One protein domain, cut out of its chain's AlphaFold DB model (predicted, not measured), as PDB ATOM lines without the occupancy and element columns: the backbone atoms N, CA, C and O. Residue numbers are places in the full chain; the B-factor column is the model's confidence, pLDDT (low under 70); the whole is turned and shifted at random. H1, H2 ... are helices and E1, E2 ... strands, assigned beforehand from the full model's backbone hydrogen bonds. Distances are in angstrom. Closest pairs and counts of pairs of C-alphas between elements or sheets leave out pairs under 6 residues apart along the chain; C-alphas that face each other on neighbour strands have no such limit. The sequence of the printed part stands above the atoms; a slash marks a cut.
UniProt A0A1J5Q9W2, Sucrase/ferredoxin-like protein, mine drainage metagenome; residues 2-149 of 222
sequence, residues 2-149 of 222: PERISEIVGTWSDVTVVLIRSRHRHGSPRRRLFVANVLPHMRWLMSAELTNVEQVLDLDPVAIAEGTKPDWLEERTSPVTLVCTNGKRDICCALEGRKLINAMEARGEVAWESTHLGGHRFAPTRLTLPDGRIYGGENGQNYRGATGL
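AT A GLANCE: This is residues 2 to 149 of the 222 residues of the protein "Sucrase/ferredoxin-like protein" of mine drainage metagenome (UniProt A0A1J5Q9W2). A strongly twisted sheet of five strands, with the long helix H4 packed along one face over E3, stands next to a long two-strand hairpin, E1 and E2, and the short helices H1, H2 and H3 lie on the side of this hairpin away from the sheet. Residues 10 to 30 run from H1 past the E4 edge of the sheet, where residues 20 to 21 pair with it, and on to E1. The 148 printed residues include four named helices and seven named strands, in the order H1 E1 E2 H2 H3 E3 H4 E4 E5 E6 E7; the larger sheet is mixed, in the order E4 E3 E5 E6 E7, and the hairpin is antiparallel. The class is mixed, helices and strands, with 70 residues, under half, in named elements. The whole is compact, with a radius of gyration of the C-alphas of 15.1 A, and rounded, spanning 38 by 38 by 29 A.

IN THESE COORDINATES: The sheet holds E4, residues 111 to 114, E3, residues 80 to 84, E5, residues 126 to 129, E6, residues 133 to 136, and E7, residues 142 to 146. E3 measures 13.2 A and E7 12.1 A from first to last C-alpha. H4, residues 91 to 106, is 22.8 A long and begins with C-alpha 91 at (11.941, 36.776, -39.412). E1, residues 31 to 37, is 20.2 A long, and E2, residues 44 to 50, is 19.5 A long. H1, residues 3 to 9, begins with C-alpha 3 at (31.592, 41.020, -24.715). H2 is residues 53 to 58 and H3 residues 61 to 65. E7 ends with C-alpha 146 at (5.028, 29.984, -17.997).

HOW THE PARTS SIT: From edge to edge of the sheet the strands' lines turn by 114 degrees; its edge strands are E4 and E7. E4 and E3 are parallel at 43 degrees, with N 83 and O 112 at 2.8 A. E3 and E5 are antiparallel at 155 degrees, with N 82 and O 127 at 2.8 A. E5, E6 and E7 form a meander, each strand the antiparallel neighbour of the one before; N 126 and O 135 are 2.9 A apart in the hairpin E5 and E6, and N 134 and O 145 are 2.8 A apart in the hairpin E6 and E7. H4 is on the sheet at a height of 8.2 A, over E3, and runs along the strands, at 1 degree to E3 on the local plane. The closest C-alphas of H4 and E3 are those of Gly 97 and Cys 84, 5.8 A apart. E3, H4 and E4 form a strand-helix-strand unit, two parallel strands joined through a helix, with a right-handed crossover; with H4 on one face the sheet makes two layers. E1 and E2 are a hairpin, antiparallel at 162 degrees, with N 33 and O 48 at 2.9 A. The closest C-alphas of E1 and E5 are those of Ala 36 and Leu 129, 6.6 A apart. Residues 46 to 47 of E2 also pair, antiparallel, with residues 74 to 75. The closest C-alphas of E1 and H3 are those of Asn 37 and Ala 65, 6.8 A apart. H1 and H2 touch at Ile 5 and Glu 54, whose C-alphas are 6.9 A apart, at a shallow tilt of 29 degrees, the same way. H1 and H4 are apart. In H1 and H3 every O i to N i+4 pair is within hydrogen-bond range; in H4 11 of 12 are, and in H2 0 of 2, beside 3 of 3 O i to N i+3 pairs.

THE WHOLE: The two C-alphas farthest apart are those of Asp 71 and Ile 91, 39.1 A. The printed part, residues 2 to 149, has no cut. The long links are H1 to E1, H3 to E3 and E4 to E5. Mean pLDDT of the printed part is 90.4, and residues 24 to 29 are under 70.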
ATOM      1  N   PRO A   2      28.657  44.709 -23.485       88.06
ATOM      2  CA  PRO A   2      30.082  44.403 -23.632       88.06
ATOM      3  C   PRO A   2      30.337  42.890 -23.654       88.06
ATOM      4  O   PRO A   2      29.664  42.158 -22.930       88.06
ATOM      5  N   GLU A   3      31.291  42.442 -24.472       88.00
ATOM      6  CA  GLU A   3      31.592  41.020 -24.715       88.00
ATOM      7  C   GLU A   3      31.915  40.266 -23.422       88.00
ATOM      8  O   GLU A   3      31.210  39.321 -23.090       88.00
ATOM      9  N   ARG A   4      32.846  40.792 -22.614       91.31
ATOM     10  CA  ARG A   4      33.203  40.242 -21.296       91.31
ATOM     11  C   ARG A   4      31.994  39.972 -20.394       91.31
ATOM     12  O   ARG A   4      31.936  38.957 -19.714       91.31
ATOM     13  N   ILE A   5      31.024  40.889 -20.365       91.00
ATOM     14  CA  ILE A   5      29.814  40.707 -19.547       91.00
ATOM     15  C   ILE A   5      28.950  39.605 -20.152       91.00
ATOM     16  O   ILE A   5      28.436  38.774 -19.417       91.00
ATOM     17  N   SER A   6      28.820  39.575 -21.481       89.75
ATOM     18  CA  SER A   6      28.087  38.524 -22.192       89.75
ATOM     19  C   SER A   6      28.646  37.130 -21.948       89.75
ATOM     20  O   SER A   6      27.861  36.192 -21.863       89.75
ATOM     21  N   GLU A   7      29.966  36.996 -21.852       90.69
ATOM     22  CA  GLU A   7      30.627  35.729 -21.540       90.69
ATOM     23  C   GLU A   7      30.266  35.262 -20.130       90.69
ATOM     24  O   GLU A   7      29.801  34.140 -19.971       90.69
ATOM     25  N   ILE A   8      30.390  36.139 -19.125       91.81
ATOM     26  CA  ILE A   8      30.112  35.792 -17.723       91.81
ATOM     27  C   ILE A   8      28.633  35.470 -17.507       91.81
ATOM     28  O   ILE A   8      28.297  34.424 -16.965       91.81
ATOM     29  N   VAL A   9      27.720  36.335 -17.954       90.81
ATOM     30  CA  VAL A   9      26.282  36.066 -17.779       90.81
ATOM     31  C   VAL A   9      25.820  34.873 -18.621       90.81
ATOM     32  O   VAL A   9      24.793  34.272 -18.327       90.81
ATOM     33  N   GLY A  10      26.579  34.516 -19.662       89.19
ATOM     34  CA  GLY A  10      26.361  33.313 -20.458       89.19
ATOM     35  C   GLY A  10      26.705  32.015 -19.725       89.19
ATOM     36  O   GLY A  10      26.243  30.961 -20.155       89.19
ATOM     37  N   THR A  11      27.473  32.068 -18.628       91.56
ATOM     38  CA  THR A  11      27.763  30.893 -17.787       91.56
ATOM     39  C   THR A  11      26.772  30.707 -16.644       91.56
ATOM     40  O   THR A  11      26.893  29.737 -15.901       91.56
ATOM     41  N   TRP A  12      25.829  31.631 -16.445       93.25
ATOM     42  CA  TRP A  12      24.831  31.505 -15.386       93.25
ATOM     43  C   TRP A  12      23.837  30.383 -15.711       93.25
ATOM     44  O   TRP A  12      23.236  30.371 -16.787       93.25
ATOM     45  N   SER A  13      23.665  29.449 -14.776       86.25
ATOM     46  CA  SER A  13      22.588  28.458 -14.789       86.25
ATOM     47  C   SER A  13      21.370  28.989 -14.032       86.25
ATOM     48  O   SER A  13      21.471  29.968 -13.297       86.25
ATOM     49  N   ASP A  14      20.208  28.370 -14.247       84.62
ATOM     50  CA  ASP A  14      18.973  28.596 -13.468       84.62
ATOM     51  C   ASP A  14      18.333  29.993 -13.597       84.62
ATOM     52  O   ASP A  14      17.212  30.227 -13.146       84.62
ATOM     53  N   VAL A  15      18.986  30.904 -14.319       90.31
ATOM     54  CA  VAL A  15      18.462  32.210 -14.710       90.31
ATOM     55  C   VAL A  15      18.506  32.377 -16.224       90.31
ATOM     56  O   VAL A  15      19.380  31.865 -16.920       90.31
ATOM     57  N   THR A  16      17.547  33.128 -16.759       92.06
ATOM     58  CA  THR A  16      17.515  33.483 -18.182       92.06
ATOM     59  C   THR A  16      17.834  34.958 -18.352       92.06
ATOM     60  O   THR A  16      17.144  35.820 -17.810       92.06
ATOM     61  N   VAL A  17      18.849  35.262 -19.162       93.88
ATOM     62  CA  VAL A  17      19.252  36.641 -19.456       93.88
ATOM     63  C   VAL A  17      18.642  37.096 -20.776       93.88
ATOM     64  O   VAL A  17      18.880  36.516 -21.837       93.88
ATOM     65  N   VAL A  18      17.866  38.178 -20.721       94.75
ATOM     66  CA  VAL A  18      17.201  38.776 -21.883       94.75
ATOM     67  C   VAL A  18      17.666  40.217 -22.042       94.75
ATOM     68  O   VAL A  18      17.540  41.029 -21.128       94.75
ATOM     69  N   LEU A  19      18.175  40.567 -23.225       94.94
ATOM     70  CA  LEU A  19      18.506  41.955 -23.535       94.94
ATOM     71  C   LEU A  19      17.260  42.679 -24.018       94.94
ATOM     72  O   LEU A  19      16.526  42.167 -24.864       94.94
ATOM     73  N   ILE A  20      17.066  43.893 -23.515       94.75
ATOM     74  CA  ILE A  20      15.892  44.711 -23.804       94.75
ATOM     75  C   ILE A  20      16.278  46.068 -24.384       94.75
ATOM     76  O   ILE A  20      17.364  46.595 -24.126       94.75
ATOM     77  N   ARG A  21      15.366  46.664 -25.150       91.25
ATOM     78  CA  ARG A  21      15.467  48.048 -25.620       91.25
ATOM     79  C   ARG A  21      14.114  48.749 -25.526       91.25
ATOM     80  O   ARG A  21      13.079  48.163 -25.829       91.25
ATOM     81  N   SER A  22      14.139  50.014 -25.110       84.56
ATOM     82  CA  SER A  22      12.978  50.906 -25.196       84.56
ATOM     83  C   SER A  22      12.998  51.638 -26.534       84.56
ATOM     84  O   SER A  22      14.068  52.032 -26.998       84.56
ATOM     85  N   ARG A  23      11.822  51.867 -27.125       75.88
ATOM     86  CA  ARG A  23      11.668  52.648 -28.364       75.88
ATOM     87  C   ARG A  23      11.568  54.155 -28.124       75.88
ATOM     88  O   ARG A  23      11.821  54.937 -29.031       75.88
ATOM     89  N   HIS A  24      11.256  54.574 -26.896       66.62
ATOM     90  CA  HIS A  24      10.946  55.973 -26.570       66.62
ATOM     91  C   HIS A  24      12.088  56.743 -25.888       66.62
ATOM     92  O   HIS A  24      11.943  57.931 -25.614       66.62
ATOM     93  N   ARG A  25      13.237  56.110 -25.609       58.44
ATOM     94  CA  ARG A  25      14.420  56.790 -25.046       58.44
ATOM     95  C   ARG A  25      15.636  56.626 -25.948       58.44
ATOM     96  O   ARG A  25      16.551  55.863 -25.652       58.44
ATOM     97  N   HIS A  26      15.670  57.398 -27.026       48.09
ATOM     98  CA  HIS A  26      16.919  57.682 -27.724       48.09
ATOM     99  C   HIS A  26      17.673  58.771 -26.941       48.09
ATOM    100  O   HIS A  26      17.196  59.894 -26.844       48.09
ATOM    101  N   GLY A  27      18.825  58.437 -26.343       51.12
ATOM    102  CA  GLY A  27      19.780  59.442 -25.844       51.12
ATOM    103  C   GLY A  27      20.077  59.481 -24.340       51.12
ATOM    104  O   GLY A  27      20.917  60.275 -23.932       51.12
ATOM    105  N   SER A  28      19.469  58.634 -23.499       56.22
ATOM    106  CA  SER A  28      19.908  58.509 -22.097       56.22
ATOM    107  C   SER A  28      21.000  57.436 -21.972       56.22
ATOM    108  O   SER A  28      20.773  56.318 -22.435       56.22
ATOM    109  N   PRO A  29      22.151  57.706 -21.322       63.50
ATOM    110  CA  PRO A  29      23.157  56.677 -21.039       63.50
ATOM    111  C   PRO A  29      22.685  55.657 -19.988       63.50
ATOM    112  O   PRO A  29      23.368  54.663 -19.748       63.50
ATOM    113  N   ARG A  30      21.528  55.893 -19.352       76.19
ATOM    114  CA  ARG A  30      20.978  55.035 -18.304       76.19
ATOM    115  C   ARG A  30      20.389  53.769 -18.907       76.19
ATOM    116  O   ARG A  30      19.456  53.822 -19.712       76.19
ATOM    117  N   ARG A  31      20.927  52.625 -18.497       87.88
ATOM    118  CA  ARG A  31      20.380  51.307 -18.839       87.88
ATOM    119  C   ARG A  31      19.381  50.905 -17.765       87.88
ATOM    120  O   ARG A  31      19.466  51.380 -16.640       87.88
ATOM    121  N   ARG A  32      18.425  50.047 -18.102       92.44
ATOM    122  CA  ARG A  32      17.474  49.514 -17.126       92.44
ATOM    123  C   ARG A  32      17.727  48.035 -16.924       92.44
ATOM    124  O   ARG A  32      17.892  47.315 -17.907       92.44
ATOM    125  N   LEU A  33      17.747  47.623 -15.666       95.81
ATOM    126  CA  LEU A  33      17.794  46.234 -15.251       95.81
ATOM    127  C   LEU A  33      16.440  45.867 -14.650       95.81
ATOM    128  O   LEU A  33      15.886  46.626 -13.855       95.81
ATOM    129  N   PHE A  34      15.930  44.708 -15.048       97.25
ATOM    130  CA  PHE A  34      14.820  44.041 -14.390       97.25
ATOM    131  C   PHE A  34      15.299  42.663 -13.964       97.25
ATOM    132  O   PHE A  34      15.896  41.953 -14.772       97.25
ATOM    133  N   VAL A  35      15.023  42.301 -12.719       97.44
ATOM    134  CA  VAL A  35      15.253  40.956 -12.190       97.44
ATOM    135  C   VAL A  35      13.915  40.465 -11.673       97.44
ATOM    136  O   VAL A  35      13.246  41.175 -10.924       97.44
ATOM    137  N   ALA A  36      13.499  39.285 -12.109       96.19
ATOM    138  CA  ALA A  36      12.244  38.699 -11.685       96.19
ATOM    139  C   ALA A  36      12.458  37.233 -11.350       96.19
ATOM    140  O   ALA A  36      13.041  36.500 -12.150       96.19
ATOM    141  N   ASN A  37      11.924  36.811 -10.213       94.06
ATOM    142  CA  ASN A  37      11.635  35.410  -9.993       94.06
ATOM    143  C   ASN A  37      10.198  35.167 -10.466       94.06
ATOM    144  O   ASN A  37       9.290  35.941 -10.160       94.06
ATOM    145  N   VAL A  38      10.022  34.149 -11.304       91.31
ATOM    146  CA  VAL A  38       8.751  33.841 -11.977       91.31
ATOM    147  C   VAL A  38       8.115  32.553 -11.463       91.31
ATOM    148  O   VAL A  38       7.043  32.157 -11.934       91.31
ATOM    149  N   LEU A  39       8.770  31.891 -10.505       85.06
ATOM    150  CA  LEU A  39       8.277  30.654  -9.928       85.06
ATOM    151  C   LEU A  39       7.025  30.940  -9.100       85.06
ATOM    152  O   LEU A  39       6.978  31.954  -8.400       85.06
ATOM    153  N   PRO A  40       6.000  30.078  -9.157       74.62
ATOM    154  CA  PRO A  40       4.672  30.457  -8.694       74.62
ATOM    155  C   PRO A  40       4.574  30.881  -7.215       74.62
ATOM    156  O   PRO A  40       3.782  31.766  -6.896       74.62
ATOM    157  N   HIS A  41       5.438  30.349  -6.344       76.25
ATOM    158  CA  HIS A  41       5.488  30.678  -4.910       76.25
ATOM    159  C   HIS A  41       6.473  31.798  -4.540       76.25
ATOM    160  O   HIS A  41       6.558  32.183  -3.378       76.25
ATOM    161  N   MET A  42       7.230  32.317  -5.508       86.12
ATOM    162  CA  MET A  42       8.316  33.277  -5.277       86.12
ATOM    163  C   MET A  42       8.257  34.449  -6.259       86.12
ATOM    164  O   MET A  42       9.270  35.080  -6.531       86.12
ATOM    165  N   ARG A  43       7.076  34.756  -6.811       90.56
ATOM    166  CA  ARG A  43       6.944  35.800  -7.832       90.56
ATOM    167  C   ARG A  43       7.255  37.179  -7.265       90.56
ATOM    168  O   ARG A  43       6.522  37.693  -6.423       90.56
ATOM    169  N   TRP A  44       8.285  37.817  -7.797       95.50
ATOM    170  CA  TRP A  44       8.614  39.207  -7.497       95.50
ATOM    171  C   TRP A  44       9.315  39.856  -8.682       95.50
ATOM    172  O   TRP A  44       9.879  39.180  -9.542       95.50
ATOM    173  N   LEU A  45       9.274  41.186  -8.733       97.69
ATOM    174  CA  LEU A  45       9.946  41.983  -9.750       97.69
ATOM    175  C   LEU A  45      10.729  43.105  -9.073       97.69
ATOM    176  O   LEU A  45      10.176  43.896  -8.315       97.69
ATOM    177  N   MET A  46      12.010  43.179  -9.399       98.12
ATOM    178  CA  MET A  46      12.951  44.181  -8.922       98.12
ATOM    179  C   MET A  46      13.500  44.965 -10.116       98.12
ATOM    180  O   MET A  46      13.569  44.448 -11.241       98.12
ATOM    181  N   SER A  47      13.897  46.217  -9.905       97.38
ATOM    182  CA  SER A  47      14.469  47.042 -10.970       97.38
ATOM    183  C   SER A  47      15.512  48.039 -10.486       97.38
ATOM    184  O   SER A  47      15.486  48.463  -9.338       97.38
ATOM    185  N   ALA A  48      16.402  48.440 -11.393       95.75
ATOM    186  CA  ALA A  48      17.327  49.552 -11.186       95.75
ATOM    187  C   ALA A  48      17.657  50.271 -12.500       95.75
ATOM    188  O   ALA A  48      17.553  49.710 -13.600       95.75
ATOM    189  N   GLU A  49      18.091  51.526 -12.384       93.81
ATOM    190  CA  GLU A  49      18.800  52.223 -13.455       93.81
ATOM    191  C   GLU A  49      20.307  52.004 -13.288       93.81
ATOM    192  O   GLU A  49      20.889  52.376 -12.275       93.81
ATOM    193  N   LEU A  50      20.947  51.416 -14.297       91.62
ATOM    194  CA  LEU A  50      22.385  51.183 -14.304       91.62
ATOM    195  C   LEU A  50      23.103  52.355 -14.969       91.62
ATOM    196  O   LEU A  50      22.797  52.726 -16.113       91.62
ATOM    197  N   THR A  51      24.104  52.890 -14.280       88.75
ATOM    198  CA  THR A  51      25.066  53.848 -14.839       88.75
ATOM    199  C   THR A  51      26.274  53.119 -15.426       88.75
ATOM    200  O   THR A  51      26.813  53.556 -16.445       88.75
ATOM    201  N   ASN A  52      26.626  51.954 -14.871       89.50
ATOM    202  CA  ASN A  52      27.594  51.011 -15.421       89.50
ATOM    203  C   ASN A  52      26.936  49.632 -15.599       89.50
ATOM    204  O   ASN A  52      26.285  49.111 -14.706       89.50
ATOM    205  N   VAL A  53      27.103  49.019 -16.771       90.38
ATOM    206  CA  VAL A  53      26.543  47.686 -17.049       90.38
ATOM    207  C   VAL A  53      27.263  46.573 -16.278       90.38
ATOM    208  O   VAL A  53      26.672  45.520 -16.070       90.38
ATOM    209  N   GLU A  54      28.492  46.805 -15.809       93.06
ATOM    210  CA  GLU A  54      29.218  45.843 -14.966       93.06
ATOM    211  C   GLU A  54      28.529  45.584 -13.622       93.06
ATOM    212  O   GLU A  54      28.720  44.509 -13.076       93.06
ATOM    213  N   GLN A  55      27.653  46.485 -13.153       94.06
ATOM    214  CA  GLN A  55      26.833  46.275 -11.947       94.06
ATOM    215  C   GLN A  55      25.947  45.017 -12.035       94.06
ATOM    216  O   GLN A  55      25.495  44.496 -11.024       94.06
ATOM    217  N   VAL A  56      25.685  44.497 -13.241       94.19
ATOM    218  CA  VAL A  56      24.995  43.205 -13.412       94.19
ATOM    219  C   VAL A  56      25.794  42.057 -12.787       94.19
ATOM    220  O   VAL A  56      25.197  41.090 -12.335       94.19
ATOM    221  N   LEU A  57      27.124  42.158 -12.743       94.50
ATOM    222  CA  LEU A  57      28.002  41.129 -12.183       94.50
ATOM    223  C   LEU A  57      27.959  41.071 -10.649       94.50
ATOM    224  O   LEU A  57      28.445  40.097 -10.085       94.50
ATOM    225  N   ASP A  58      27.360  42.071  -9.996       94.62
ATOM    226  CA  ASP A  58      27.128  42.089  -8.547       94.62
ATOM    227  C   ASP A  58      25.877  41.275  -8.151       94.62
ATOM    228  O   ASP A  58      25.551  41.156  -6.972       94.62
ATOM    229  N   LEU A  59      25.137  40.739  -9.129       95.94
ATOM    230  CA  LEU A  59      24.034  39.817  -8.880       95.94
ATOM    231  C   LEU A  59      24.567  38.414  -8.581       95.94
ATOM    232  O   LEU A  59      25.432  37.903  -9.292       95.94
ATOM    233  N   ASP A  60      23.956  37.761  -7.598       94.88
ATOM    234  CA  ASP A  60      24.125  36.331  -7.352       94.88
ATOM    235  C   ASP A  60      22.983  35.559  -8.047       94.88
ATOM    236  O   ASP A  60      21.846  35.576  -7.560       94.88
ATOM    237  N   PRO A  61      23.232  34.914  -9.205       94.00
ATOM    238  CA  PRO A  61      22.189  34.209  -9.947       94.00
ATOM    239  C   PRO A  61      21.613  33.015  -9.178       94.00
ATOM    240  O   PRO A  61      20.427  32.726  -9.333       94.00
ATOM    241  N   VAL A  62      22.411  32.356  -8.329       93.88
ATOM    242  CA  VAL A  62      21.961  31.211  -7.527       93.88
ATOM    243  C   VAL A  62      21.017  31.705  -6.439       93.88
ATOM    244  O   VAL A  62      19.886  31.228  -6.348       93.88
ATOM    245  N   ALA A  63      21.413  32.741  -5.696       94.44
ATOM    246  CA  ALA A  63      20.554  33.326  -4.670       94.44
ATOM    247  C   ALA A  63      19.238  33.864  -5.261       94.44
ATOM    248  O   ALA A  63      18.176  33.706  -4.656       94.44
ATOM    249  N   ILE A  64      19.280  34.467  -6.457       94.62
ATOM    250  CA  ILE A  64      18.084  34.936  -7.180       94.62
ATOM    251  C   ILE A  64      17.154  33.773  -7.546       94.62
ATOM    252  O   ILE A  64      15.935  33.885  -7.360       94.62
ATOM    253  N   ALA A  65      17.705  32.669  -8.060       91.19
ATOM    254  CA  ALA A  65      16.939  31.470  -8.398       91.19
ATOM    255  C   ALA A  65      16.256  30.866  -7.157       91.19
ATOM    256  O   ALA A  65      15.088  30.480  -7.226       91.19
ATOM    257  N   GLU A  66      16.930  30.903  -6.005       91.81
ATOM    258  CA  GLU A  66      16.401  30.499  -4.691       91.81
ATOM    259  C   GLU A  66      15.416  31.514  -4.075       91.81
ATOM    260  O   GLU A  66      14.851  31.273  -3.009       91.81
ATOM    261  N   GLY A  67      15.169  32.645  -4.744       92.88
ATOM    262  CA  GLY A  67      14.154  33.628  -4.354       92.88
ATOM    263  C   GLY A  67      14.679  34.831  -3.572       92.88
ATOM    264  O   GLY A  67      13.879  35.689  -3.189       92.88
ATOM    265  N   THR A  68      15.993  34.950  -3.374       95.25
ATOM    266  CA  THR A  68      16.611  36.106  -2.714       95.25
ATOM    267  C   THR A  68      16.510  37.346  -3.599       95.25
ATOM    268  O   THR A  68      16.971  37.367  -4.741       95.25
ATOM    269  N   LYS A  69      15.916  38.413  -3.056       96.50
ATOM    270  CA  LYS A  69      15.861  39.727  -3.706       96.50
ATOM    271  C   LYS A  69      17.221  40.430  -3.552       96.50
ATOM    272  O   LYS A  69      17.672  40.570  -2.417       96.50
ATOM    273  N   PRO A  70      17.851  40.915  -4.638       96.38
ATOM    274  CA  PRO A  70      19.050  41.743  -4.527       96.38
ATOM    275  C   PRO A  70      18.747  43.042  -3.768       96.38
ATOM    276  O   PRO A  70      17.754  43.709  -4.054       96.38
ATOM    277  N   ASP A  71      19.600  43.398  -2.813       95.25
ATOM    278  CA  ASP A  71      19.393  44.486  -1.846       95.25
ATOM    279  C   ASP A  71      19.529  45.898  -2.440       95.25
ATOM    280  O   ASP A  71      18.919  46.847  -1.949       95.25
ATOM    281  N   TRP A  72      20.293  46.037  -3.520       95.50
ATOM    282  CA  TRP A  72      20.509  47.298  -4.233       95.50
ATOM    283  C   TRP A  72      19.475  47.575  -5.336       95.50
ATOM    284  O   TRP A  72      19.559  48.601  -6.017       95.50
ATOM    285  N   LEU A  73      18.507  46.675  -5.538       97.25
ATOM    286  CA  LEU A  73      17.394  46.875  -6.464       97.25
ATOM    287  C   LEU A  73      16.143  47.362  -5.728       97.25
ATOM    288  O   LEU A  73      15.909  47.043  -4.567       97.25
ATOM    289  N   GLU A  74      15.278  48.075  -6.446       97.62
ATOM    290  CA  GLU A  74      13.991  48.531  -5.920       97.62
ATOM    291  C   GLU A  74      12.867  47.571  -6.315       97.62
ATOM    292  O   GLU A  74      12.764  47.159  -7.478       97.62
ATOM    293  N   GLU A  75      11.994  47.240  -5.361       97.00
ATOM    294  CA  GLU A  75      10.803  46.435  -5.624       97.00
ATOM    295  C   GLU A  75       9.811  47.185  -6.515       97.00
ATOM    296  O   GLU A  75       9.554  48.382  -6.359       97.00
ATOM    297  N   ARG A  76       9.230  46.461  -7.470       95.88
ATOM    298  CA  ARG A  76       8.345  47.014  -8.485       95.88
ATOM    299  C   ARG A  76       7.033  46.244  -8.522       95.88
ATOM    300  O   ARG A  76       6.996  45.055  -8.813       95.88
ATOM    301  N   THR A  77       5.933  46.965  -8.334       92.12
ATOM    302  CA  THR A  77       4.570  46.408  -8.386       92.12
ATOM    303  C   THR A  77       3.968  46.411  -9.790       92.12
ATOM    304  O   THR A  77       3.065  45.633 -10.085       92.12
ATOM    305  N   SER A  78       4.454  47.283 -10.680       93.31
ATOM    306  CA  SER A  78       3.961  47.361 -12.056       93.31
ATOM    307  C   SER A  78       4.598  46.281 -12.937       93.31
ATOM    308  O   SER A  78       5.826  46.146 -12.934       93.31
ATOM    309  N   PRO A  79       3.821  45.551 -13.753       94.38
ATOM    310  CA  PRO A  79       4.376  44.507 -14.599       94.38
ATOM    311  C   PRO A  79       5.327  45.076 -15.657       94.38
ATOM    312  O   PRO A  79       5.326  46.274 -15.977       94.38
ATOM    313  N   VAL A  80       6.155  44.199 -16.215       96.00
ATOM    314  CA  VAL A  80       6.991  44.489 -17.385       96.00
ATOM    315  C   VAL A  80       6.572  43.555 -18.503       96.00
ATOM    316  O   VAL A  80       6.537  42.344 -18.317       96.00
ATOM    317  N   THR A  81       6.270  44.126 -19.669       96.38
ATOM    318  CA  THR A  81       5.994  43.345 -20.874       96.38
ATOM    319  C   THR A  81       7.181  43.412 -21.821       96.38
ATOM    320  O   THR A  81       7.645  44.499 -22.168       96.38
ATOM    321  N   LEU A  82       7.649  42.246 -22.250       97.12
ATOM    322  CA  LEU A  82       8.704  42.063 -23.237       97.12
ATOM    323  C   LEU A  82       8.097  41.485 -24.515       97.12
ATOM    324  O   LEU A  82       7.298  40.554 -24.451       97.12
ATOM    325  N   VAL A  83       8.489  42.005 -25.673       96.88
ATOM    326  CA  VAL A  83       8.075  41.509 -26.989       96.88
ATOM    327  C   VAL A  83       9.321  41.137 -27.779       96.88
ATOM    328  O   VAL A  83      10.191  41.972 -28.026       96.88
ATOM    329  N   CYS A  84       9.405  39.879 -28.206       95.88
ATOM    330  CA  CYS A  84      10.536  39.403 -28.988       95.88
ATOM    331  C   CYS A  84      10.515  40.035 -30.384       95.88
ATOM    332  O   CYS A  84       9.619  39.756 -31.178       95.88
ATOM    333  N   THR A  85      11.550  40.812 -30.716       95.56
ATOM    334  CA  THR A  85      11.727  41.432 -32.046       95.56
ATOM    335  C   THR A  85      13.023  40.995 -32.740       95.56
ATOM    336  O   THR A  85      13.507  41.643 -33.681       95.56
ATOM    337  N   ASN A  86      13.605  39.878 -32.281       93.75
ATOM    338  CA  ASN A  86      14.911  39.384 -32.714       93.75
ATOM    339  C   ASN A  86      14.889  38.745 -34.116       93.75
ATOM    340  O   ASN A  86      14.761  37.530 -34.263       93.75
ATOM    341  N   GLY A  87      15.125  39.571 -35.135       90.81
ATOM    342  CA  GLY A  87      15.201  39.145 -36.537       90.81
ATOM    343  C   GLY A  87      16.381  38.246 -36.894       90.81
ATOM    344  O   GLY A  87      16.299  37.529 -37.882       90.81
ATOM    345  N   LYS A  88      17.464  38.248 -36.100       90.94
ATOM    346  CA  LYS A  88      18.583  37.314 -36.316       90.94
ATOM    347  C   LYS A  88      18.186  35.879 -35.982       90.94
ATOM    348  O   LYS A  88      18.761  34.949 -36.529       90.94
ATOM    349  N   ARG A  89      17.237  35.707 -35.055       90.31
ATOM    350  CA  ARG A  89      16.721  34.389 -34.685       90.31
ATOM    351  C   ARG A  89      15.591  33.944 -35.601       90.31
ATOM    352  O   ARG A  89      15.550  32.771 -35.961       90.31
ATOM    353  N   ASP A  90      14.666  34.851 -35.904       91.12
ATOM    354  CA  ASP A  90      13.493  34.532 -36.708       91.12
ATOM    355  C   ASP A  90      12.879  35.775 -37.369       91.12
ATOM    356  O   ASP A  90      12.696  36.814 -36.726       91.12
ATOM    357  N   ILE A  91      12.521  35.663 -38.651       91.62
ATOM    358  CA  ILE A  91      11.941  36.776 -39.412       91.62
ATOM    359  C   ILE A  91      10.546  37.162 -38.905       91.62
ATOM    360  O   ILE A  91      10.247  38.354 -38.805       91.62
ATOM    361  N   CYS A  92       9.719  36.195 -38.503       90.62
ATOM    362  CA  CYS A  92       8.385  36.457 -37.973       90.62
ATOM    363  C   CYS A  92       8.449  37.109 -36.588       90.62
ATOM    364  O   CYS A  92       7.652  38.003 -36.306       90.62
ATOM    365  N   CYS A  93       9.454  36.794 -35.760       91.25
ATOM    366  CA  CYS A  93       9.719  37.582 -34.549       91.25
ATOM    367  C   CYS A  93       9.989  39.060 -34.873       91.25
ATOM    368  O   CYS A  93       9.455  39.942 -34.208       91.25
ATOM    369  N   ALA A  94      10.794  39.363 -35.893       92.12
ATOM    370  CA  ALA A  94      11.059  40.750 -36.272       92.12
ATOM    371  C   ALA A  94       9.829  41.474 -36.833       92.12
ATOM    372  O   ALA A  94       9.590  42.622 -36.455       92.12
ATOM    373  N   LEU A  95       9.093  40.843 -37.747       93.06
ATOM    374  CA  LEU A  95       7.969  41.473 -38.441       93.06
ATOM    375  C   LEU A  95       6.747  41.585 -37.532       93.06
ATOM    376  O   LEU A  95       6.292  42.694 -37.241       93.06
ATOM    377  N   GLU A  96       6.257  40.458 -37.024       94.00
ATOM    378  CA  GLU A  96       5.038  40.433 -36.221       94.00
ATOM    379  C   GLU A  96       5.273  41.009 -34.822       94.00
ATOM    380  O   GLU A  96       4.403  41.687 -34.280       94.00
ATOM    381  N   GLY A  97       6.473  40.838 -34.252       95.06
ATOM    382  CA  GLY A  97       6.810  41.422 -32.948       95.06
ATOM    383  C   GLY A  97       6.757  42.949 -32.973       95.06
ATOM    384  O   GLY A  97       6.268  43.576 -32.034       95.06
ATOM    385  N   ARG A  98       7.185  43.569 -34.082       94.06
ATOM    386  CA  ARG A  98       7.090  45.027 -34.260       94.06
ATOM    387  C   ARG A  98       5.658  45.499 -34.469       94.06
ATOM    388  O   ARG A  98       5.303  46.561 -33.968       94.06
ATOM    389  N   LYS A  99       4.822  44.734 -35.176       95.19
ATOM    390  CA  LYS A  99       3.388  45.052 -35.281       95.19
ATOM    391  C   LYS A  99       2.721  45.012 -33.907       95.19
ATOM    392  O   LYS A  99       2.028  45.963 -33.554       95.19
ATOM    393  N   LEU A 100       2.996  43.972 -33.120       95.38
ATOM    394  CA  LEU A 100       2.454  43.825 -31.771       95.38
ATOM    395  C   LEU A 100       2.865  44.992 -30.869       95.38
ATOM    396  O   LEU A 100       2.000  45.610 -30.252       95.38
ATOM    397  N   ILE A 101       4.157  45.336 -30.822       94.44
ATOM    398  CA  ILE A 101       4.618  46.419 -29.947       94.44
ATOM    399  C   ILE A 101       4.051  47.785 -30.370       94.44
ATOM    400  O   ILE A 101       3.618  48.544 -29.511       94.44
ATOM    401  N   ASN A 102       3.943  48.062 -31.678       93.75
ATOM    402  CA  ASN A 102       3.268  49.264 -32.186       93.75
ATOM    403  C   ASN A 102       1.801  49.321 -31.729       93.75
ATOM    404  O   ASN A 102       1.319  50.374 -31.319       93.75
ATOM    405  N   ALA A 103       1.084  48.196 -31.813       94.31
ATOM    406  CA  ALA A 103      -0.318  48.126 -31.418       94.31
ATOM    407  C   ALA A 103      -0.503  48.324 -29.905       94.31
ATOM    408  O   ALA A 103      -1.455  48.977 -29.491       94.31
ATOM    409  N   MET A 104       0.409  47.795 -29.087       93.38
ATOM    410  CA  MET A 104       0.438  48.023 -27.638       93.38
ATOM    411  C   MET A 104       0.687  49.499 -27.302       93.38
ATOM    412  O   MET A 104      -0.079  50.096 -26.549       93.38
ATOM    413  N   GLU A 105       1.701  50.114 -27.913       92.19
ATOM    414  CA  GLU A 105       2.022  51.536 -27.715       92.19
ATOM    415  C   GLU A 105       0.855  52.444 -28.135       92.19
ATOM    416  O   GLU A 105       0.528  53.397 -27.430       92.19
ATOM    417  N   ALA A 106       0.162  52.116 -29.231       93.81
ATOM    418  CA  ALA A 106      -1.033  52.837 -29.672       93.81
ATOM    419  C   ALA A 106      -2.198  52.764 -28.664       93.81
ATOM    420  O   ALA A 106      -3.047  53.653 -28.648       93.81
ATOM    421  N   ARG A 107      -2.231  51.736 -27.805       93.94
ATOM    422  CA  ARG A 107      -3.179  51.605 -26.682       93.94
ATOM    423  C   ARG A 107      -2.671  52.240 -25.382       93.94
ATOM    424  O   ARG A 107      -3.349  52.154 -24.364       93.94
ATOM    425  N   GLY A 108      -1.499  52.876 -25.400       91.44
ATOM    426  CA  GLY A 108      -0.863  53.460 -24.217       91.44
ATOM    427  C   GLY A 108      -0.170  52.438 -23.312       91.44
ATOM    428  O   GLY A 108       0.205  52.772 -22.188       91.44
ATOM    429  N   GLU A 109       0.013  51.198 -23.771       91.75
ATOM    430  CA  GLU A 109       0.737  50.172 -23.022       91.75
ATOM    431  C   GLU A 109       2.253  50.359 -23.168       91.75
ATOM    432  O   GLU A 109       2.766  50.669 -24.244       91.75
ATOM    433  N   VAL A 110       2.996  50.114 -22.086       90.50
ATOM    434  CA  VAL A 110       4.464  50.152 -22.105       90.50
ATOM    435  C   VAL A 110       5.009  48.747 -22.328       90.50
ATOM    436  O   VAL A 110       4.846  47.862 -21.486       90.50
ATOM    437  N   ALA A 111       5.724  48.565 -23.433       93.44
ATOM    438  CA  ALA A 111       6.401  47.324 -23.770       93.44
ATOM    439  C   ALA A 111       7.873  47.573 -24.118       93.44
ATOM    440  O   ALA A 111       8.263  48.643 -24.588       93.44
ATOM    441  N   TRP A 112       8.699  46.562 -23.871       95.44
ATOM    442  CA  TRP A 112      10.105  46.551 -24.245       95.44
ATOM    443  C   TRP A 112      10.301  45.575 -25.384       95.44
ATOM    444  O   TRP A 112       9.806  44.451 -25.348       95.44
ATOM    445  N   GLU A 113      11.076  45.974 -26.377       96.00
ATOM    446  CA  GLU A 113      11.573  45.004 -27.334       96.00
ATOM    447  C   GLU A 113      12.658  44.155 -26.674       96.00
ATOM    448  O   GLU A 113      13.475  44.684 -25.917       96.00
ATOM    449  N   SER A 114      12.704  42.864 -26.987       96.38
ATOM    450  CA  SER A 114      13.654  41.932 -26.389       96.38
ATOM    451  C   SER A 114      14.405  41.078 -27.407       96.38
ATOM    452  O   SER A 114      13.984  40.892 -28.558       96.38
ATOM    453  N   THR A 115      15.506  40.478 -26.948       95.00
ATOM    454  CA  THR A 115      16.091  39.287 -27.576       95.00
ATOM    455  C   THR A 115      15.116  38.109 -27.552       95.00
ATOM    456  O   THR A 115      13.971  38.223 -27.109       95.00
ATOM    457  N   HIS A 116      15.547  36.974 -28.108       93.44
ATOM    458  CA  HIS A 116      14.662  35.834 -28.288       93.44
ATOM    459  C   HIS A 116      14.163  35.287 -26.947       93.44
ATOM    460  O   HIS A 116      14.972  34.991 -26.080       93.44
ATOM    461  N   LEU A 117      12.841  35.137 -26.821       92.19
ATOM    462  CA  LEU A 117      12.165  34.610 -25.628       92.19
ATOM    463  C   LEU A 117      11.835  33.110 -25.739       92.19
ATOM    464  O   LEU A 117      11.208  32.548 -24.851       92.19
ATOM    465  N   GLY A 118      12.186  32.464 -26.856       87.56
ATOM    466  CA  GLY A 118      11.643  31.154 -27.215       87.56
ATOM    467  C   GLY A 118      10.283  31.255 -27.916       87.56
ATOM    468  O   GLY A 118       9.719  32.339 -28.088       87.56
ATOM    469  N   GLY A 119       9.779  30.115 -28.396       85.56
ATOM    470  CA  GLY A 119       8.429  30.008 -28.963       85.56
ATOM    471  C   GLY A 119       8.198  30.708 -30.309       85.56
ATOM    472  O   GLY A 119       7.049  30.992 -30.629       85.56
ATOM    473  N   HIS A 120       9.235  30.971 -31.120       87.94
ATOM    474  CA  HIS A 120       9.085  31.678 -32.411       87.94
ATOM    475  C   HIS A 120       8.135  30.988 -33.404       87.94
ATOM    476  O   HIS A 120       7.573  31.663 -34.260       87.94
ATOM    477  N   ARG A 121       7.869  29.681 -33.251       86.31
ATOM    478  CA  ARG A 121       6.807  28.972 -33.991       86.31
ATOM    479  C   ARG A 121       5.417  29.595 -33.816       86.31
ATOM    480  O   ARG A 121       4.504  29.327 -34.585       86.31
ATOM    481  N   PHE A 122       5.251  30.396 -32.768       87.19
ATOM    482  CA  PHE A 122       4.041  31.129 -32.428       87.19
ATOM    483  C   PHE A 122       4.259  32.643 -32.462       87.19
ATOM    484  O   PHE A 122       3.540  33.360 -31.766       87.19
ATOM    485  N   ALA A 123       5.270  33.119 -33.195       88.44
ATOM    486  CA  ALA A 123       5.574  34.536 -33.287       88.44
ATOM    487  C   ALA A 123       4.327  35.358 -33.682       88.44
ATOM    488  O   ALA A 123       3.496  34.874 -34.454       88.44
ATOM    489  N   PRO A 124       4.191  36.587 -33.157       93.00
ATOM    490  CA  PRO A 124       5.077  37.237 -32.187       93.00
ATOM    491  C   PRO A 124       4.985  36.595 -30.801       93.00
ATOM    492  O   PRO A 124       3.924  36.119 -30.424       93.00
ATOM    493  N   THR A 125       6.082  36.595 -30.033       94.31
ATOM    494  CA  THR A 125       6.053  36.159 -28.629       94.31
ATOM    495  C   THR A 125       6.183  37.331 -27.670       94.31
ATOM    496  O   THR A 125       6.980  38.250 -27.883       94.31
ATOM    497  N   ARG A 126       5.378  37.280 -26.609       95.56
ATOM    498  CA  ARG A 126       5.307  38.260 -25.527       95.56
ATOM    499  C   ARG A 126       5.536  37.550 -24.198       95.56
ATOM    500  O   ARG A 126       4.902  36.531 -23.965       95.56
ATOM    501  N   LEU A 127       6.389  38.095 -23.342       95.75
ATOM    502  CA  LEU A 127       6.589  37.650 -21.962       95.75
ATOM    503  C   LEU A 127       6.137  38.756 -21.012       95.75
ATOM    504  O   LEU A 127       6.472  39.922 -21.222       95.75
ATOM    505  N   THR A 128       5.408  38.400 -19.966       94.56
ATOM    506  CA  THR A 128       5.094  39.300 -18.854       94.56
ATOM    507  C   THR A 128       5.891  38.915 -17.608       94.56
ATOM    508  O   THR A 128       6.226  37.754 -17.386       94.56
ATOM    509  N   LEU A 129       6.276  39.917 -16.819       95.94
ATOM    510  CA  LEU A 129       6.961  39.757 -15.536       95.94
ATOM    511  C   LEU A 129       6.164  40.477 -14.441       95.94
ATOM    512  O   LEU A 129       5.629  41.556 -14.719       95.94
ATOM    513  N   PRO A 130       6.115  39.933 -13.209       93.75
ATOM    514  CA  PRO A 130       6.803  38.717 -12.743       93.75
ATOM    515  C   PRO A 130       6.036  37.406 -12.985       93.75
ATOM    516  O   PRO A 130       6.454  36.362 -12.504       93.75
ATOM    517  N   ASP A 131       4.908  37.425 -13.700       88.62
ATOM    518  CA  ASP A 131       4.104  36.209 -13.890       88.62
ATOM    519  C   ASP A 131       4.811  35.117 -14.722       88.62
ATOM    520  O   ASP A 131       4.428  33.950 -14.650       88.62
ATOM    521  N   GLY A 132       5.846  35.481 -15.488       92.06
ATOM    522  CA  GLY A 132       6.640  34.560 -16.295       92.06
ATOM    523  C   GLY A 132       5.898  34.009 -17.502       92.06
ATOM    524  O   GLY A 132       6.351  33.030 -18.095       92.06
ATOM    525  N   ARG A 133       4.746  34.580 -17.858       91.44
ATOM    526  CA  ARG A 133       3.837  33.993 -18.845       91.44
ATOM    527  C   ARG A 133       4.230  34.383 -20.256       91.44
ATOM    528  O   ARG A 133       4.366  35.565 -20.573       91.44
ATOM    529  N   ILE A 134       4.354  33.378 -21.114       92.94
ATOM    530  CA  ILE A 134       4.602  33.552 -22.539       92.94
ATOM    531  C   ILE A 134       3.277  33.468 -23.290       92.94
ATOM    532  O   ILE A 134       2.498  32.523 -23.140       92.94
ATOM    533  N   TYR A 135       3.058  34.446 -24.155       93.00
ATOM    534  CA  TYR A 135       1.939  34.515 -25.079       93.00
ATOM    535  C   TYR A 135       2.451  34.548 -26.517       93.00
ATOM    536  O   TYR A 135       3.550  35.041 -26.783       93.00
ATOM    537  N   GLY A 136       1.650  34.036 -27.449       91.81
ATOM    538  CA  GLY A 136       1.951  34.049 -28.877       91.81
ATOM    539  C   GLY A 136       0.750  34.375 -29.767       91.81
ATOM    540  O   GLY A 136      -0.360  34.598 -29.283       91.81
ATOM    541  N   GLY A 137       0.959  34.322 -31.083       87.88
ATOM    542  CA  GLY A 137      -0.051  34.601 -32.111       87.88
ATOM    543  C   GLY A 137      -0.251  36.094 -32.382       87.88
ATOM    544  O   GLY A 137       0.271  36.926 -31.648       87.88
ATOM    545  N   GLU A 138      -1.009  36.426 -33.431       81.62
ATOM    546  CA  GLU A 138      -1.098  37.778 -34.023       81.62
ATOM    547  C   GLU A 138      -1.315  38.909 -33.001       81.62
ATOM    548  O   GLU A 138      -0.682  39.958 -33.096       81.62
ATOM    549  N   ASN A 139      -2.131  38.667 -31.969       81.56
ATOM    550  CA  ASN A 139      -2.439  39.656 -30.929       81.56
ATOM    551  C   ASN A 139      -1.575  39.538 -29.661       81.56
ATOM    552  O   ASN A 139      -1.749  40.322 -28.731       81.56
ATOM    553  N   GLY A 140      -0.672  38.556 -29.572       80.69
ATOM    554  CA  GLY A 140       0.152  38.317 -28.382       80.69
ATOM    555  C   GLY A 140      -0.656  37.931 -27.137       80.69
ATOM    556  O   GLY A 140      -0.253  38.251 -26.018       80.69
ATOM    557  N   GLN A 141      -1.808  37.286 -27.339       83.12
ATOM    558  CA  GLN A 141      -2.777  36.941 -26.290       83.12
ATOM    559  C   GLN A 141      -2.964  35.432 -26.101       83.12
ATOM    560  O   GLN A 141      -3.527  35.017 -25.093       83.12
ATOM    561  N   ASN A 142      -2.473  34.588 -27.017       87.81
ATOM    562  CA  ASN A 142      -2.633  33.143 -26.863       87.81
ATOM    563  C   ASN A 142      -1.624  32.629 -25.846       87.81
ATOM    564  O   ASN A 142      -0.428  32.604 -26.142       87.81
ATOM    565  N   TYR A 143      -2.103  32.207 -24.677       89.38
ATOM    566  CA  TYR A 143      -1.262  31.614 -23.644       89.38
ATOM    567  C   TYR A 143      -0.484  30.410 -24.191       89.38
ATOM    568  O   TYR A 143      -1.052  29.544 -24.860       89.38
ATOM    569  N   ARG A 144       0.829  30.379 -23.947       87.81
ATOM    570  CA  ARG A 144       1.721  29.287 -24.370       87.81
ATOM    571  C   ARG A 144       2.316  28.507 -23.210       87.81
ATOM    572  O   ARG A 144       2.723  27.375 -23.431       87.81
ATOM    573  N   GLY A 145       2.364  29.102 -22.025       88.69
ATOM    574  CA  GLY A 145       2.987  28.512 -20.847       88.69
ATOM    575  C   GLY A 145       3.806  29.534 -20.068       88.69
ATOM    576  O   GLY A 145       4.170  30.591 -20.594       88.69
ATOM    577  N   ALA A 146       4.109  29.213 -18.816       89.00
ATOM    578  CA  ALA A 146       5.028  29.984 -17.997       89.00
ATOM    579  C   ALA A 146       6.469  29.503 -18.217       89.00
ATOM    580  O   ALA A 146       6.739  28.304 -18.255       89.00
ATOM    581  N   THR A 147       7.413  30.438 -18.341       87.38
ATOM    582  CA  THR A 147       8.823  30.138 -18.641       87.38
ATOM    583  C   THR A 147       9.543  29.367 -17.532       87.38
ATOM    584  O   THR A 147      10.591  28.792 -17.800       87.38
ATOM    585  N   GLY A 148       8.998  29.357 -16.311       83.75
ATOM    586  CA  GLY A 148       9.512  28.568 -15.188       83.75
ATOM    587  C   GLY A 148       8.965  27.139 -15.114       83.75
ATOM    588  O   GLY A 148       9.322  26.418 -14.194       83.75
ATOM    589  N   LEU A 149       8.086  26.731 -16.037       89.44
ATOM    590  CA  LEU A 149       7.468  25.403 -16.048       89.44
ATOM    591  C   LEU A 149       8.008  24.551 -17.201       89.44
ATOM    592  O   LEU A 149       8.210  25.048 -18.313       89.44
TER     593      LEU A 149